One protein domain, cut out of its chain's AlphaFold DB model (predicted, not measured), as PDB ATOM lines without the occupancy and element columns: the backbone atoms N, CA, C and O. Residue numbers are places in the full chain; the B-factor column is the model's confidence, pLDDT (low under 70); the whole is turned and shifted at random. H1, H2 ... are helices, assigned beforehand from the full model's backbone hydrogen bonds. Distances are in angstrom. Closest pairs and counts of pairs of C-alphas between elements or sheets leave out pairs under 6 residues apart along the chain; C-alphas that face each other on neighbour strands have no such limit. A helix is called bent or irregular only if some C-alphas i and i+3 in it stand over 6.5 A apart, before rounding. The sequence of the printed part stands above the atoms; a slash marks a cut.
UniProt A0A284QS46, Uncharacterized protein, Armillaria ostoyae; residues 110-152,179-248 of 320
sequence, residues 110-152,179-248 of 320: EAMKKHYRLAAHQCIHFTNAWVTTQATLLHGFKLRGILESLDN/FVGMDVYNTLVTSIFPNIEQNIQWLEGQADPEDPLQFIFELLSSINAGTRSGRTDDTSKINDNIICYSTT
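This is residues 110 to 152 and 179 to 248 of the 320 residues of an uncharacterized protein of Armillaria ostoyae (UniProt A0A284QS46). One long helix, H6, makes the longest axis, and shorter helices gather beside its residues 212 to 227: H2 and H5 pack on it there, and H4 crosses H2 on the side away from H6. Two arms stick out of this body: residues 110 to 121 of H1, and residues 236 to 248, of which 236 to 246 belong to H6. The printed part has 113 residues with six named helices, H1 to H6 in order along the chain, and no named strand; its class is all helix. The whole is loose, with a radius of gyration of the C-alphas of 17.4 A, and a rod in outline, spanning 61 by 29 by 22 A.

H1, residues 110 to 127, begins at C-alpha 110 at (18.830, -25.854, -3.398) and is 24.9 A long from first to last C-alpha. H2 is residues 133 to 143, 15.3 A, and H3 is residues 148 to 151, 5.9 A. After the cut, H4 is residues 182 to 192, 14.5 A; it is neither bent nor irregular, but only just: C-alphas 189 and 192 are 6.1 A apart. H5 is residues 196 to 204, 12.1 A. H6, residues 212 to 246, runs 51.6 A from C-alpha 212 at (55.779, -7.229, -29.617) to C-alpha 246 at (5.727, -19.481, -27.571); it is irregular, but only just, with C-alphas 212 and 215 6.8 A apart.

H1, with residues 122 to 126 alone, only just touches H4, with 3 pairs of C-alphas within 8 A; the closest C-alphas, of His 125 and Val 184, are 5.9 A apart. H2 touches H4, closest at the C-alphas of Thr 136 and Tyr 185, 5.9 A, at a steep tilt of 68 degrees, only just short of about perpendicular. H2 also touches residues 220 to 227 of H6, at a steep tilt of 43 degrees, opposite ways; the C-alphas of Gln 134 and Leu 220 come closest, 5.4 A. H5 and H6 form a helical hairpin at a shallow tilt of 32 degrees, only just short of steep; their closest C-alphas are those of Glu 204 and Pro 212, 5.8 A. The helix packing is mostly crossed, with one of these four touching pairs at a shallow tilt. H3 is close to H2 but not clearly touching, the C-alphas of Lys 142 and Leu 150 being 7.4 A apart. H4 and H6 are apart. Every O i to N i+4 pair is within hydrogen-bond range in H1, H2, H4 and H5, and 30 of 31 in H6; H3 is too short for such a pair.

The C-alphas farthest apart, of Pro 209 and Thr 248, are 60.8 A apart. Residues 153 to 178 are not printed, and C-alphas 152 and 179 are 21.6 A apart across this cut. Of the links printed whole, none is long. Mean pLDDT of the printed part is 79.3; it is under 70 at residues 122 to 130, 149 to 152 and 242 to 248.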
ATOM      1  N   GLU A 110      18.037 -27.002  -3.869       87.94
ATOM      2  CA  GLU A 110      18.830 -25.854  -3.398       87.94
ATOM      3  C   GLU A 110      20.267 -25.835  -3.947       87.94
ATOM      4  O   GLU A 110      20.778 -24.770  -4.299       87.94
ATOM      5  N   ALA A 111      20.907 -26.999  -4.104       85.31
ATOM      6  CA  ALA A 111      22.220 -27.088  -4.744       85.31
ATOM      7  C   ALA A 111      22.136 -26.677  -6.223       85.31
ATOM      8  O   ALA A 111      22.912 -25.840  -6.688       85.31
ATOM      9  N   MET A 112      21.120 -27.186  -6.927       75.12
ATOM     10  CA  MET A 112      20.827 -26.845  -8.318       75.12
ATOM     11  C   MET A 112      20.559 -25.341  -8.479       75.12
ATOM     12  O   MET A 112      21.144 -24.682  -9.331       75.12
ATOM     13  N   LYS A 113      19.747 -24.752  -7.598       77.94
ATOM     14  CA  LYS A 113      19.457 -23.313  -7.579       77.94
ATOM     15  C   LYS A 113      20.700 -22.459  -7.328       77.94
ATOM     16  O   LYS A 113      20.842 -21.402  -7.941       77.94
ATOM     17  N   LYS A 114      21.615 -22.896  -6.454       80.12
ATOM     18  CA  LYS A 114      22.900 -22.212  -6.233       80.12
ATOM     19  C   LYS A 114      23.775 -22.256  -7.488       80.12
ATOM     20  O   LYS A 114      24.324 -21.223  -7.861       80.12
ATOM     21  N   HIS A 115      23.845 -23.409  -8.152       76.94
ATOM     22  CA  HIS A 115      24.553 -23.564  -9.424       76.94
ATOM     23  C   HIS A 115      23.962 -22.655 -10.514       76.94
ATOM     24  O   HIS A 115      24.690 -21.875 -11.119       76.94
ATOM     25  N   TYR A 116      22.636 -22.654 -10.690       72.69
ATOM     26  CA  TYR A 116      21.961 -21.769 -11.646       72.69
ATOM     27  C   TYR A 116      22.188 -20.290 -11.355       72.69
ATOM     28  O   TYR A 116      22.378 -19.514 -12.283       72.69
ATOM     29  N   ARG A 117      22.191 -19.872 -10.085       75.12
ATOM     30  CA  ARG A 117      22.493 -18.480  -9.723       75.12
ATOM     31  C   ARG A 117      23.922 -18.095 -10.082       75.12
ATOM     32  O   ARG A 117      24.126 -16.994 -10.579       75.12
ATOM     33  N   LEU A 118      24.885 -18.983  -9.841       73.69
ATOM     34  CA  LEU A 118      26.280 -18.751 -10.208       73.69
ATOM     35  C   LEU A 118      26.436 -18.656 -11.731       73.69
ATOM     36  O   LEU A 118      27.009 -17.684 -12.215       73.69
ATOM     37  N   ALA A 119      25.848 -19.601 -12.468       71.12
ATOM     38  CA  ALA A 119      25.847 -19.604 -13.927       71.12
ATOM     39  C   ALA A 119      25.154 -18.354 -14.495       71.12
ATOM     40  O   ALA A 119      25.714 -17.673 -15.342       71.12
ATOM     41  N   ALA A 120      23.980 -17.977 -13.979       70.19
ATOM     42  CA  ALA A 120      23.264 -16.775 -14.404       70.19
ATOM     43  C   ALA A 120      24.059 -15.498 -14.108       70.19
ATOM     44  O   ALA A 120      24.115 -14.602 -14.946       70.19
ATOM     45  N   HIS A 121      24.705 -15.417 -12.941       70.75
ATOM     46  CA  HIS A 121      25.569 -14.293 -12.597       70.75
ATOM     47  C   HIS A 121      26.757 -14.193 -13.560       70.75
ATOM     48  O   HIS A 121      27.022 -13.116 -14.084       70.75
ATOM     49  N   GLN A 122      27.420 -15.314 -13.860       67.75
ATOM     50  CA  GLN A 122      28.468 -15.372 -14.880       67.75
ATOM     51  C   GLN A 122      27.921 -14.919 -16.243       67.75
ATOM     52  O   GLN A 122      28.474 -14.004 -16.849       67.75
ATOM     53  N   CYS A 123      26.780 -15.451 -16.690       65.25
ATOM     54  CA  CYS A 123      26.145 -15.065 -17.950       65.25
ATOM     55  C   CYS A 123      25.810 -13.568 -18.026       65.25
ATOM     56  O   CYS A 123      25.982 -12.984 -19.091       65.25
ATOM     57  N   ILE A 124      25.367 -12.918 -16.944       68.06
ATOM     58  CA  ILE A 124      25.072 -11.469 -16.939       68.06
ATOM     59  C   ILE A 124      26.322 -10.653 -17.291       68.06
ATOM     60  O   ILE A 124      26.240  -9.706 -18.074       68.06
ATOM     61  N   HIS A 125      27.485 -11.053 -16.778       64.38
ATOM     62  CA  HIS A 125      28.750 -10.377 -17.070       64.38
ATOM     63  C   HIS A 125      29.190 -10.564 -18.530       64.38
ATOM     64  O   HIS A 125      29.720  -9.633 -19.130       64.38
ATOM     65  N   PHE A 126      28.894 -11.718 -19.141       61.53
ATOM     66  CA  PHE A 126      29.256 -12.028 -20.537       61.53
ATOM     67  C   PHE A 126      28.236 -11.575 -21.586       61.53
ATOM     68  O   PHE A 126      28.576 -11.358 -22.750       61.53
ATOM     69  N   THR A 127      26.974 -11.432 -21.196       57.16
ATOM     70  CA  THR A 127      25.890 -11.007 -22.095       57.16
ATOM     71  C   THR A 127      25.749  -9.498 -22.171       57.16
ATOM     72  O   THR A 127      24.961  -9.009 -22.985       57.16
ATOM     73  N   ASN A 128      26.533  -8.742 -21.395       67.19
ATOM     74  CA  ASN A 128      26.574  -7.300 -21.541       67.19
ATOM     75  C   ASN A 128      27.068  -6.938 -22.950       67.19
ATOM     76  O   ASN A 128      28.253  -7.004 -23.268       67.19
ATOM     77  N   ALA A 129      26.127  -6.549 -23.812       62.78
ATOM     78  CA  ALA A 129      26.380  -6.247 -25.215       62.78
ATOM     79  C   ALA A 129      27.376  -5.093 -25.416       62.78
ATOM     80  O   ALA A 129      27.947  -4.970 -26.500       62.78
ATOM     81  N   TRP A 130      27.580  -4.280 -24.379       62.59
ATOM     82  CA  TRP A 130      28.449  -3.108 -24.378       62.59
ATOM     83  C   TRP A 130      29.885  -3.421 -23.956       62.59
ATOM     84  O   TRP A 130      30.764  -2.580 -24.121       62.59
ATOM     85  N   VAL A 131      30.139  -4.627 -23.445       74.50
ATOM     86  CA  VAL A 131      31.466  -5.062 -23.014       74.50
ATOM     87  C   VAL A 131      32.072  -5.932 -24.111       74.50
ATOM     88  O   VAL A 131      31.518  -6.963 -24.489       74.50
ATOM     89  N   THR A 132      33.213  -5.511 -24.661       83.44
ATOM     90  CA  THR A 132      33.980  -6.351 -25.591       83.44
ATOM     91  C   THR A 132      35.062  -7.092 -24.816       83.44
ATOM     92  O   THR A 132      35.785  -6.485 -24.021       83.44
ATOM     93  N   THR A 133      35.188  -8.402 -25.041       84.88
ATOM     94  CA  THR A 133      36.183  -9.245 -24.357       84.88
ATOM     95  C   THR A 133      37.593  -8.696 -24.567       84.88
ATOM     96  O   THR A 133      38.363  -8.585 -23.620       84.88
ATOM     97  N   GLN A 134      37.893  -8.255 -25.792       88.56
ATOM     98  CA  GLN A 134      39.172  -7.645 -26.150       88.56
ATOM     99  C   GLN A 134      39.454  -6.351 -25.382       88.56
ATOM    100  O   GLN A 134      40.506  -6.261 -24.760       88.56
ATOM    101  N   ALA A 135      38.541  -5.368 -25.382       86.88
ATOM    102  CA  ALA A 135      38.790  -4.114 -24.665       86.88
ATOM    103  C   ALA A 135      38.890  -4.341 -23.152       86.88
ATOM    104  O   ALA A 135      39.696  -3.700 -22.489       86.88
ATOM    105  N   THR A 136      38.114  -5.285 -22.615       88.44
ATOM    106  CA  THR A 136      38.135  -5.621 -21.185       88.44
ATOM    107  C   THR A 136      39.462  -6.242 -20.772       88.44
ATOM    108  O   THR A 136      40.042  -5.826 -19.773       88.44
ATOM    109  N   LEU A 137      39.958  -7.208 -21.551       89.38
ATOM    110  CA  LEU A 137      41.260  -7.828 -21.314       89.38
ATOM    111  C   LEU A 137      42.393  -6.817 -21.482       89.38
ATOM    112  O   LEU A 137      43.234  -6.721 -20.599       89.38
ATOM    113  N   LEU A 138      42.377  -6.018 -22.554       89.19
ATOM    114  CA  LEU A 138      43.403  -5.008 -22.814       89.19
ATOM    115  C   LEU A 138      43.473  -3.964 -21.692       89.19
ATOM    116  O   LEU A 138      44.549  -3.678 -21.175       89.19
ATOM    117  N   HIS A 139      42.320  -3.433 -21.275       87.62
ATOM    118  CA  HIS A 139      42.253  -2.459 -20.190       87.62
ATOM    119  C   HIS A 139      42.687  -3.077 -18.857       87.62
ATOM    120  O   HIS A 139      43.434  -2.459 -18.107       87.62
ATOM    121  N   GLY A 140      42.275  -4.314 -18.567       89.19
ATOM    122  CA  GLY A 140      42.706  -5.014 -17.360       89.19
ATOM    123  C   GLY A 140      44.206  -5.318 -17.340       89.19
ATOM    124  O   GLY A 140      44.845  -5.103 -16.315       89.19
ATOM    125  N   PHE A 141      44.798  -5.720 -18.471       90.12
ATOM    126  CA  PHE A 141      46.248  -5.895 -18.591       90.12
ATOM    127  C   PHE A 141      47.001  -4.587 -18.358       90.12
ATOM    128  O   PHE A 141      47.981  -4.587 -17.614       90.12
ATOM    129  N   LYS A 142      46.509  -3.470 -18.911       87.81
ATOM    130  CA  LYS A 142      47.069  -2.140 -18.647       87.81
ATOM    131  C   LYS A 142      47.006  -1.788 -17.156       87.81
ATOM    132  O   LYS A 142      48.018  -1.447 -16.560       87.81
ATOM    133  N   LEU A 143      45.845  -1.959 -16.516       86.50
ATOM    134  CA  LEU A 143      45.670  -1.682 -15.083       86.50
ATOM    135  C   LEU A 143      46.542  -2.557 -14.171       86.50
ATOM    136  O   LEU A 143      46.919  -2.133 -13.081       86.50
ATOM    137  N   ARG A 144      46.837  -3.789 -14.594       87.19
ATOM    138  CA  ARG A 144      47.684  -4.734 -13.856       87.19
ATOM    139  C   ARG A 144      49.179  -4.540 -14.116       87.19
ATOM    140  O   ARG A 144      49.963  -5.238 -13.481       87.19
ATOM    141  N   GLY A 145      49.565  -3.638 -15.022       86.69
ATOM    142  CA  GLY A 145      50.956  -3.478 -15.450       86.69
ATOM    143  C   GLY A 145      51.496  -4.717 -16.166       86.69
ATOM    144  O   GLY A 145      52.672  -5.025 -16.061       86.69
ATOM    145  N   ILE A 146      50.624  -5.480 -16.833       85.31
ATOM    146  CA  ILE A 146      51.024  -6.674 -17.594       85.31
ATOM    147  C   ILE A 146      51.586  -6.287 -18.964       85.31
ATOM    148  O   ILE A 146      52.403  -7.018 -19.497       85.31
ATOM    149  N   LEU A 147      51.142  -5.160 -19.522       81.25
ATOM    150  CA  LEU A 147      51.632  -4.605 -20.784       81.25
ATOM    151  C   LEU A 147      52.423  -3.330 -20.486       81.25
ATOM    152  O   LEU A 147      51.913  -2.225 -20.666       81.25
ATOM    153  N   GLU A 148      53.652  -3.482 -19.990       70.00
ATOM    154  CA  GLU A 148      54.542  -2.344 -19.697       70.00
ATOM    155  C   GLU A 148      54.920  -1.584 -20.982       70.00
ATOM    156  O   GLU A 148      55.135  -0.373 -20.962       70.00
ATOM    157  N   SER A 149      54.921  -2.281 -22.122       63.81
ATOM    158  CA  SER A 149      55.191  -1.720 -23.448       63.81
ATOM    159  C   SER A 149      54.166  -0.674 -23.911       63.81
ATOM    160  O   SER A 149      54.519   0.195 -24.703       63.81
ATOM    161  N   LEU A 150      52.926  -0.698 -23.401       62.69
ATOM    162  CA  LEU A 150      51.868   0.250 -23.786       62.69
ATOM    163  C   LEU A 150      51.963   1.623 -23.105       62.69
ATOM    164  O   LEU A 150      51.273   2.549 -23.532       62.69
ATOM    165  N   ASP A 151      52.752   1.763 -22.039       64.69
ATOM    166  CA  ASP A 151      52.879   3.031 -21.307       64.69
ATOM    167  C   ASP A 151      54.125   3.839 -21.718       64.69
ATOM    168  O   ASP A 151      54.292   4.975 -21.276       64.69
ATOM    169  N   ASN A 152      54.962   3.307 -22.617       62.16
ATOM    170  CA  ASN A 152      56.191   3.963 -23.086       62.16
ATOM    171  C   ASN A 152      55.996   4.963 -24.243       62.16
ATOM    172  O   ASN A 152      56.962   5.602 -24.652       62.16
ATOM    173  N   PHE A 179      36.943   1.387 -13.129       71.00
ATOM    174  CA  PHE A 179      36.753   0.495 -14.270       71.00
ATOM    175  C   PHE A 179      35.617  -0.496 -13.971       71.00
ATOM    176  O   PHE A 179      35.821  -1.555 -13.381       71.00
ATOM    177  N   VAL A 180      34.404  -0.159 -14.426       75.12
ATOM    178  CA  VAL A 180      33.178  -0.970 -14.283       75.12
ATOM    179  C   VAL A 180      33.378  -2.393 -14.829       75.12
ATOM    180  O   VAL A 180      32.680  -3.322 -14.434       75.12
ATOM    181  N   GLY A 181      34.363  -2.589 -15.710       83.06
ATOM    182  CA  GLY A 181      34.730  -3.887 -16.264       83.06
ATOM    183  C   GLY A 181      35.680  -4.734 -15.412       83.06
ATOM    184  O   GLY A 181      36.024  -5.821 -15.865       83.06
ATOM    185  N   MET A 182      36.130  -4.304 -14.225       87.44
ATOM    186  CA  MET A 182      37.147  -5.051 -13.462       87.44
ATOM    187  C   MET A 182      36.625  -6.400 -12.953       87.44
ATOM    188  O   MET A 182      37.340  -7.400 -12.991       87.44
ATOM    189  N   ASP A 183      35.356  -6.467 -12.555       86.19
ATOM    190  CA  ASP A 183      34.713  -7.731 -12.183       86.19
ATOM    191  C   ASP A 183      34.612  -8.686 -13.382       86.19
ATOM    192  O   ASP A 183      34.867  -9.889 -13.261       86.19
ATOM    193  N   VAL A 184      34.313  -8.142 -14.568       86.12
ATOM    194  CA  VAL A 184      34.275  -8.911 -15.820       86.12
ATOM    195  C   VAL A 184      35.674  -9.404 -16.185       86.12
ATOM    196  O   VAL A 184      35.842 -10.576 -16.511       86.12
ATOM    197  N   TYR A 185      36.688  -8.545 -16.066       90.44
ATOM    198  CA  TYR A 185      38.090  -8.898 -16.270       90.44
ATOM    199  C   TYR A 185      38.533 -10.030 -15.338       90.44
ATOM    200  O   TYR A 185      39.020 -11.057 -15.808       90.44
ATOM    201  N   ASN A 186      38.301  -9.889 -14.030       90.31
ATOM    202  CA  ASN A 186      38.651 -10.913 -13.050       90.31
ATOM    203  C   ASN A 186      37.951 -12.239 -13.373       90.31
ATOM    204  O   ASN A 186      38.572 -13.297 -13.289       90.31
ATOM    205  N   THR A 187      36.685 -12.204 -13.796       87.50
ATOM    206  CA  THR A 187      35.958 -13.416 -14.205       87.50
ATOM    207  C   THR A 187      36.574 -14.042 -15.462       87.50
ATOM    208  O   THR A 187      36.776 -15.255 -15.503       87.50
ATOM    209  N   LEU A 188      36.930 -13.234 -16.467       87.50
ATOM    210  CA  LEU A 188      37.586 -13.704 -17.691       87.50
ATOM    211  C   LEU A 188      38.911 -14.408 -17.390       87.50
ATOM    212  O   LEU A 188      39.115 -15.523 -17.860       87.50
ATOM    213  N   VAL A 189      39.780 -13.794 -16.589       91.25
ATOM    214  CA  VAL A 189      41.115 -14.331 -16.283       91.25
ATOM    215  C   VAL A 189      41.055 -15.536 -15.344       91.25
ATOM    216  O   VAL A 189      41.820 -16.479 -15.507       91.25
ATOM    217  N   THR A 190      40.160 -15.539 -14.354       90.12
ATOM    218  CA  THR A 190      40.116 -16.628 -13.360       90.12
ATOM    219  C   THR A 190      39.309 -17.833 -13.818       90.12
ATOM    220  O   THR A 190      39.648 -18.958 -13.461       90.12
ATOM    221  N   SER A 191      38.228 -17.611 -14.571       85.75
ATOM    222  CA  SER A 191      37.238 -18.654 -14.854       85.75
ATOM    223  C   SER A 191      37.258 -19.135 -16.302       85.75
ATOM    224  O   SER A 191      37.027 -20.315 -16.534       85.75
ATOM    225  N   ILE A 192      37.510 -18.248 -17.274       84.38
ATOM    226  CA  ILE A 192      37.428 -18.604 -18.702       84.38
ATOM    227  C   ILE A 192      38.804 -18.874 -19.301       84.38
ATOM    228  O   ILE A 192      39.004 -19.892 -19.959       84.38
ATOM    229  N   PHE A 193      39.751 -17.970 -19.077       86.88
ATOM    230  CA  PHE A 193      41.100 -18.040 -19.621       86.88
ATOM    231  C   PHE A 193      42.117 -18.104 -18.478       86.88
ATOM    232  O   PHE A 193      42.883 -17.154 -18.283       86.88
ATOM    233  N   PRO A 194      42.127 -19.204 -17.701       88.81
ATOM    234  CA  PRO A 194      43.086 -19.358 -16.621       88.81
ATOM    235  C   PRO A 194      44.506 -19.231 -17.173       88.81
ATOM    236  O   PRO A 194      44.832 -19.773 -18.230       88.81
ATOM    237  N   ASN A 195      45.351 -18.505 -16.443       90.25
ATOM    238  CA  ASN A 195      46.749 -18.232 -16.793       90.25
ATOM    239  C   ASN A 195      46.960 -17.344 -18.029       90.25
ATOM    240  O   ASN A 195      48.096 -17.215 -18.483       90.25
ATOM    241  N   ILE A 196      45.921 -16.691 -18.569       90.06
ATOM    242  CA  ILE A 196      46.105 -15.795 -19.719       90.06
ATOM    243  C   ILE A 196      47.099 -14.669 -19.420       90.06
ATOM    244  O   ILE A 196      47.897 -14.341 -20.283       90.06
ATOM    245  N   GLU A 197      47.132 -14.145 -18.192       90.88
ATOM    246  CA  GLU A 197      48.115 -13.134 -17.774       90.88
ATOM    247  C   GLU A 197      49.557 -13.645 -17.918       90.88
ATOM    248  O   GLU A 197      50.391 -12.979 -18.523       90.88
ATOM    249  N   GLN A 198      49.834 -14.860 -17.433       90.25
ATOM    250  CA  GLN A 198      51.159 -15.487 -17.524       90.25
ATOM    251  C   GLN A 198      51.547 -15.761 -18.978       90.25
ATOM    252  O   GLN A 198      52.687 -15.531 -19.375       90.25
ATOM    253  N   ASN A 199      50.589 -16.225 -19.786       86.69
ATOM    254  CA  ASN A 199      50.813 -16.479 -21.203       86.69
ATOM    255  C   ASN A 199      51.110 -15.181 -21.960       86.69
ATOM    256  O   ASN A 199      51.989 -15.178 -22.810       86.69
ATOM    257  N   ILE A 200      50.418 -14.084 -21.646       86.69
ATOM    258  CA  ILE A 200      50.656 -12.778 -22.271       86.69
ATOM    259  C   ILE A 200      52.043 -12.243 -21.910       86.69
ATOM    260  O   ILE A 200      52.760 -11.829 -22.811       86.69
ATOM    261  N   GLN A 201      52.462 -12.336 -20.645       84.69
ATOM    262  CA  GLN A 201      53.821 -11.958 -20.230       84.69
ATOM    263  C   GLN A 201      54.893 -12.800 -20.931       84.69
ATOM    264  O   GLN A 201      55.915 -12.286 -21.381       84.69
ATOM    265  N   TRP A 202      54.661 -14.111 -21.045       85.19
ATOM    266  CA  TRP A 202      55.567 -14.998 -21.769       85.19
ATOM    267  C   TRP A 202      55.641 -14.641 -23.259       85.19
ATOM    268  O   TRP A 202      56.730 -14.625 -23.827       85.19
ATOM    269  N   LEU A 203      54.497 -14.330 -23.874       82.44
ATOM    270  CA  LEU A 203      54.412 -13.924 -25.275       82.44
ATOM    271  C   LEU A 203      55.098 -12.586 -25.526       82.44
ATOM    272  O   LEU A 203      55.839 -12.495 -26.493       82.44
ATOM    273  N   GLU A 204      54.920 -11.591 -24.657       79.62
ATOM    274  CA  GLU A 204      55.626 -10.307 -24.755       79.62
ATOM    275  C   GLU A 204      57.150 -10.513 -24.747       79.62
ATOM    276  O   GLU A 204      57.861  -9.921 -25.552       79.62
ATOM    277  N   GLY A 205      57.652 -11.440 -23.922       78.69
ATOM    278  CA  GLY A 205      59.074 -11.797 -23.888       78.69
ATOM    279  C   GLY A 205      59.584 -12.626 -25.079       78.69
ATOM    280  O   GLY A 205      60.795 -12.800 -25.213       78.69
ATOM    281  N   GLN A 206      58.698 -13.177 -25.914       77.44
ATOM    282  CA  GLN A 206      59.038 -13.964 -27.113       77.44
ATOM    283  C   GLN A 206      58.716 -13.238 -28.422       77.44
ATOM    284  O   GLN A 206      59.057 -13.738 -29.496       77.44
ATOM    285  N   ALA A 207      58.006 -12.117 -28.348       75.88
ATOM    286  CA  ALA A 207      57.502 -11.441 -29.519       75.88
ATOM    287  C   ALA A 207      58.631 -10.740 -30.292       75.88
ATOM    288  O   ALA A 207      59.720 -10.493 -29.767       75.88
ATOM    289  N   ASP A 208      58.372 -10.479 -31.574       76.69
ATOM    290  CA  ASP A 208      59.315  -9.787 -32.448       76.69
ATOM    291  C   ASP A 208      59.667  -8.425 -31.824       76.69
ATOM    292  O   ASP A 208      58.744  -7.674 -31.497       76.69
ATOM    293  N   PRO A 209      60.956  -8.089 -31.630       72.94
ATOM    294  CA  PRO A 209      61.351  -6.798 -31.072       72.94
ATOM    295  C   PRO A 209      60.823  -5.596 -31.868       72.94
ATOM    296  O   PRO A 209      60.715  -4.514 -31.297       72.94
ATOM    297  N   GLU A 210      60.487  -5.771 -33.150       78.38
ATOM    298  CA  GLU A 210      59.911  -4.706 -33.978       78.38
ATOM    299  C   GLU A 210      58.412  -4.479 -33.715       78.38
ATOM    300  O   GLU A 210      57.921  -3.368 -33.910       78.38
ATOM    301  N   ASP A 211      57.671  -5.501 -33.268       80.88
ATOM    302  CA  ASP A 211      56.244  -5.371 -32.945       80.88
ATOM    303  C   ASP A 211      55.778  -6.435 -31.931       80.88
ATOM    304  O   ASP A 211      55.119  -7.427 -32.284       80.88
ATOM    305  N   PRO A 212      56.100  -6.246 -30.640       73.75
ATOM    306  CA  PRO A 212      55.779  -7.229 -29.617       73.75
ATOM    307  C   PRO A 212      54.270  -7.351 -29.344       73.75
ATOM    308  O   PRO A 212      53.796  -8.353 -28.801       73.75
ATOM    309  N   LEU A 213      53.491  -6.342 -29.742       82.88
ATOM    310  CA  LEU A 213      52.067  -6.241 -29.443       82.88
ATOM    311  C   LEU A 213      51.185  -6.886 -30.511       82.88
ATOM    312  O   LEU A 213      50.072  -7.315 -30.195       82.88
ATOM    313  N   GLN A 214      51.661  -6.997 -31.752       86.06
ATOM    314  CA  GLN A 214      50.873  -7.538 -32.858       86.06
ATOM    315  C   GLN A 214      50.301  -8.926 -32.558       86.06
ATOM    316  O   GLN A 214      49.110  -9.169 -32.774       86.06
ATOM    317  N   PHE A 215      51.117  -9.827 -32.006       83.88
ATOM    318  CA  PHE A 215      50.671 -11.179 -31.670       83.88
ATOM    319  C   PHE A 215      49.615 -11.178 -30.553       83.88
ATOM    320  O   PHE A 215      48.617 -11.899 -30.621       83.88
ATOM    321  N   ILE A 216      49.791 -10.323 -29.542       86.56
ATOM    322  CA  ILE A 216      48.834 -10.156 -28.442       86.56
ATOM    323  C   ILE A 216      47.497  -9.632 -28.982       86.56
ATOM    324  O   ILE A 216      46.435 -10.160 -28.635       86.56
ATOM    325  N   PHE A 217      47.524  -8.647 -29.882       87.75
ATOM    326  CA  PHE A 217      46.320  -8.133 -30.526       87.75
ATOM    327  C   PHE A 217      45.623  -9.178 -31.401       87.75
ATOM    328  O   PHE A 217      44.390  -9.245 -31.391       87.75
ATOM    329  N   GLU A 218      46.367 -10.016 -32.123       88.62
ATOM    330  CA  GLU A 218      45.808 -11.109 -32.924       88.62
ATOM    331  C   GLU A 218      45.136 -12.179 -32.047       88.62
ATOM    332  O   GLU A 218      44.004 -12.599 -32.323       88.62
ATOM    333  N   LEU A 219      45.775 -12.560 -30.936       87.25
ATOM    334  CA  LEU A 219      45.204 -13.477 -29.951       87.25
ATOM    335  C   LEU A 219      43.910 -12.915 -29.347       87.25
ATOM    336  O   LEU A 219      42.873 -13.584 -29.354       87.25
ATOM    337  N   LEU A 220      43.934 -11.667 -28.870       88.38
ATOM    338  CA  LEU A 220      42.754 -11.015 -28.299       88.38
ATOM    339  C   LEU A 220      41.630 -10.848 -29.327       88.38
ATOM    340  O   LEU A 220      40.455 -11.017 -28.993       88.38
ATOM    341  N   SER A 221      41.977 -10.574 -30.585       87.94
ATOM    342  CA  SER A 221      41.017 -10.510 -31.690       87.94
ATOM    343  C   SER A 221      40.376 -11.873 -31.957       87.94
ATOM    344  O   SER A 221      39.164 -11.949 -32.164       87.94
ATOM    345  N   SER A 222      41.153 -12.956 -31.879       87.81
ATOM    346  CA  SER A 222      40.665 -14.331 -32.035       87.81
ATOM    347  C   SER A 222      39.721 -14.736 -30.898       87.81
ATOM    348  O   SER A 222      38.634 -15.259 -31.153       87.81
ATOM    349  N   ILE A 223      40.067 -14.402 -29.650       88.00
ATOM    350  CA  ILE A 223      39.195 -14.589 -28.477       88.00
ATOM    351  C   ILE A 223      37.882 -13.811 -28.650       88.00
ATOM    352  O   ILE A 223      36.787 -14.333 -28.415       88.00
ATOM    353  N   ASN A 224      37.965 -12.559 -29.096       87.31
ATOM    354  CA  ASN A 224      36.794 -11.722 -29.336       87.31
ATOM    355  C   ASN A 224      35.911 -12.277 -30.466       87.31
ATOM    356  O   ASN A 224      34.686 -12.273 -30.362       87.31
ATOM    357  N   ALA A 225      36.508 -12.803 -31.536       84.69
ATOM    358  CA  ALA A 225      35.772 -13.451 -32.617       84.69
ATOM    359  C   ALA A 225      35.037 -14.712 -32.130       84.69
ATOM    360  O   ALA A 225      33.838 -14.848 -32.381       84.69
ATOM    361  N   GLY A 226      35.717 -15.584 -31.377       84.62
ATOM    362  CA  GLY A 226      35.124 -16.795 -30.803       84.62
ATOM    363  C   GLY A 226      33.975 -16.485 -29.841       84.62
ATOM    364  O   GLY A 226      32.875 -17.012 -29.999       84.62
ATOM    365  N   THR A 227      34.180 -15.549 -28.910       83.00
ATOM    366  CA  THR A 227      33.132 -15.121 -27.963       83.00
ATOM    367  C   THR A 227      31.925 -14.496 -28.668       83.00
ATOM    368  O   THR A 227      30.782 -14.784 -28.311       83.00
ATOM    369  N   ARG A 228      32.137 -13.696 -29.723       81.56
ATOM    370  CA  ARG A 228      31.041 -13.166 -30.551       81.56
ATOM    371  C   ARG A 228      30.289 -14.258 -31.308       81.56
ATOM    372  O   ARG A 228      29.069 -14.137 -31.440       81.56
ATOM    373  N   SER A 229      30.991 -15.275 -31.807       84.00
ATOM    374  CA  SER A 229      30.371 -16.423 -32.479       84.00
ATOM    375  C   SER A 229      29.495 -17.199 -31.505       84.00
ATOM    376  O   SER A 229      28.298 -17.300 -31.745       84.00
ATOM    377  N   GLY A 230      30.045 -17.612 -30.357       81.94
ATOM    378  CA  GLY A 230      29.298 -18.332 -29.322       81.94
ATOM    379  C   GLY A 230      28.051 -17.571 -28.875       81.94
ATOM    380  O   GLY A 230      26.951 -18.106 -28.915       81.94
ATOM    381  N   ARG A 231      28.175 -16.263 -28.604       80.81
ATOM    382  CA  ARG A 231      27.017 -15.414 -28.277       80.81
ATOM    383  C   ARG A 231      25.957 -15.417 -29.380       80.81
ATOM    384  O   ARG A 231      24.768 -15.385 -29.080       80.81
ATOM    385  N   THR A 232      26.366 -15.393 -30.645       80.88
ATOM    386  CA  THR A 232      25.430 -15.409 -31.779       80.88
ATOM    387  C   THR A 232      24.718 -16.754 -31.878       80.88
ATOM    388  O   THR A 232      23.502 -16.775 -32.054       80.88
ATOM    389  N   ASP A 233      25.442 -17.857 -31.709       82.44
ATOM    390  CA  ASP A 233      24.879 -19.205 -31.759       82.44
ATOM    391  C   ASP A 233      23.925 -19.447 -30.584       82.44
ATOM    392  O   ASP A 233      22.791 -19.877 -30.788       82.44
ATOM    393  N   ASP A 234      24.326 -19.077 -29.366       78.81
ATOM    394  CA  ASP A 234      23.510 -19.223 -28.159       78.81
ATOM    395  C   ASP A 234      22.253 -18.356 -28.215       78.81
ATOM    396  O   ASP A 234      21.154 -18.841 -27.952       78.81
ATOM    397  N   THR A 235      22.371 -17.083 -28.608       76.56
ATOM    398  CA  THR A 235      21.191 -16.213 -28.764       76.56
ATOM    399  C   THR A 235      20.275 -16.685 -29.885       76.56
ATOM    400  O   THR A 235      19.061 -16.545 -29.756       76.56
ATOM    401  N   SER A 236      20.815 -17.275 -30.954       74.75
ATOM    402  CA  SER A 236      20.001 -17.884 -32.011       74.75
ATOM    403  C   SER A 236      19.239 -19.097 -31.481       74.75
ATOM    404  O   SER A 236      18.021 -19.119 -31.594       74.75
ATOM    405  N   LYS A 237      19.906 -20.027 -30.782       75.62
ATOM    406  CA  LYS A 237      19.255 -21.191 -30.152       75.62
ATOM    407  C   LYS A 237      18.204 -20.789 -29.121       75.62
ATOM    408  O   LYS A 237      17.125 -21.370 -29.077       75.62
ATOM    409  N   ILE A 238      18.502 -19.797 -28.281       73.31
ATOM    410  CA  ILE A 238      17.542 -19.263 -27.309       73.31
ATOM    411  C   ILE A 238      16.342 -18.663 -28.038       73.31
ATOM    412  O   ILE A 238      15.215 -18.947 -27.652       73.31
ATOM    413  N   ASN A 239      16.559 -17.875 -29.093       72.00
ATOM    414  CA  ASN A 239      15.463 -17.330 -29.889       72.00
ATOM    415  C   ASN A 239      14.625 -18.441 -30.529       72.00
ATOM    416  O   ASN A 239      13.403 -18.372 -30.457       72.00
ATOM    417  N   ASP A 240      15.255 -19.470 -31.093       70.94
ATOM    418  CA  ASP A 240      14.562 -20.609 -31.699       70.94
ATOM    419  C   ASP A 240      13.730 -21.370 -30.659       70.94
ATOM    420  O   ASP A 240      12.571 -21.696 -30.909       70.94
ATOM    421  N   ASN A 241      14.273 -21.574 -29.455       70.12
ATOM    422  CA  ASN A 241      13.551 -22.186 -28.343       70.12
ATOM    423  C   ASN A 241      12.399 -21.303 -27.854       70.12
ATOM    424  O   ASN A 241      11.301 -21.808 -27.648       70.12
ATOM    425  N   ILE A 242      12.616 -19.993 -27.688       69.25
ATOM    426  CA  ILE A 242      11.557 -19.045 -27.315       69.25
ATOM    427  C   ILE A 242      10.438 -19.102 -28.341       69.25
ATOM    428  O   ILE A 242       9.279 -19.172 -27.943       69.25
ATOM    429  N   ILE A 243      10.768 -19.093 -29.637       68.06
ATOM    430  CA  ILE A 243       9.788 -19.256 -30.707       68.06
ATOM    431  C   ILE A 243       9.064 -20.583 -30.487       68.06
ATOM    432  O   ILE A 243       7.882 -20.542 -30.188       68.06
ATOM    433  N   CYS A 244       9.768 -21.716 -30.475       65.25
ATOM    434  CA  CYS A 244       9.187 -23.052 -30.304       65.25
ATOM    435  C   CYS A 244       8.209 -23.158 -29.109       65.25
ATOM    436  O   CYS A 244       7.084 -23.644 -29.262       65.25
ATOM    437  N   TYR A 245       8.596 -22.641 -27.937       64.88
ATOM    438  CA  TYR A 245       7.767 -22.635 -26.725       64.88
ATOM    439  C   TYR A 245       6.615 -21.628 -26.770       64.88
ATOM    440  O   TYR A 245       5.532 -21.907 -26.265       64.88
ATOM    441  N   SER A 246       6.810 -20.459 -27.383       61.78
ATOM    442  CA  SER A 246       5.727 -19.481 -27.571       61.78
ATOM    443  C   SER A 246       4.715 -19.959 -28.613       61.78
ATOM    444  O   SER A 246       3.602 -19.447 -28.692       61.78
ATOM    445  N   THR A 247       5.108 -20.936 -29.429       61.12
ATOM    446  CA  THR A 247       4.347 -21.433 -30.567       61.12
ATOM    447  C   THR A 247       3.798 -22.839 -30.370       61.12
ATOM    448  O   THR A 247       3.398 -23.472 -31.338       61.12
ATOM    449  N   THR A 248       3.735 -23.363 -29.146       53.53
ATOM    450  CA  THR A 248       3.246 -24.735 -28.901       53.53
ATOM    451  C   THR A 248       1.772 -24.941 -29.311       53.53
ATOM    452  O   THR A 248       1.313 -26.073 -29.420       53.53
TER     453      THR A 248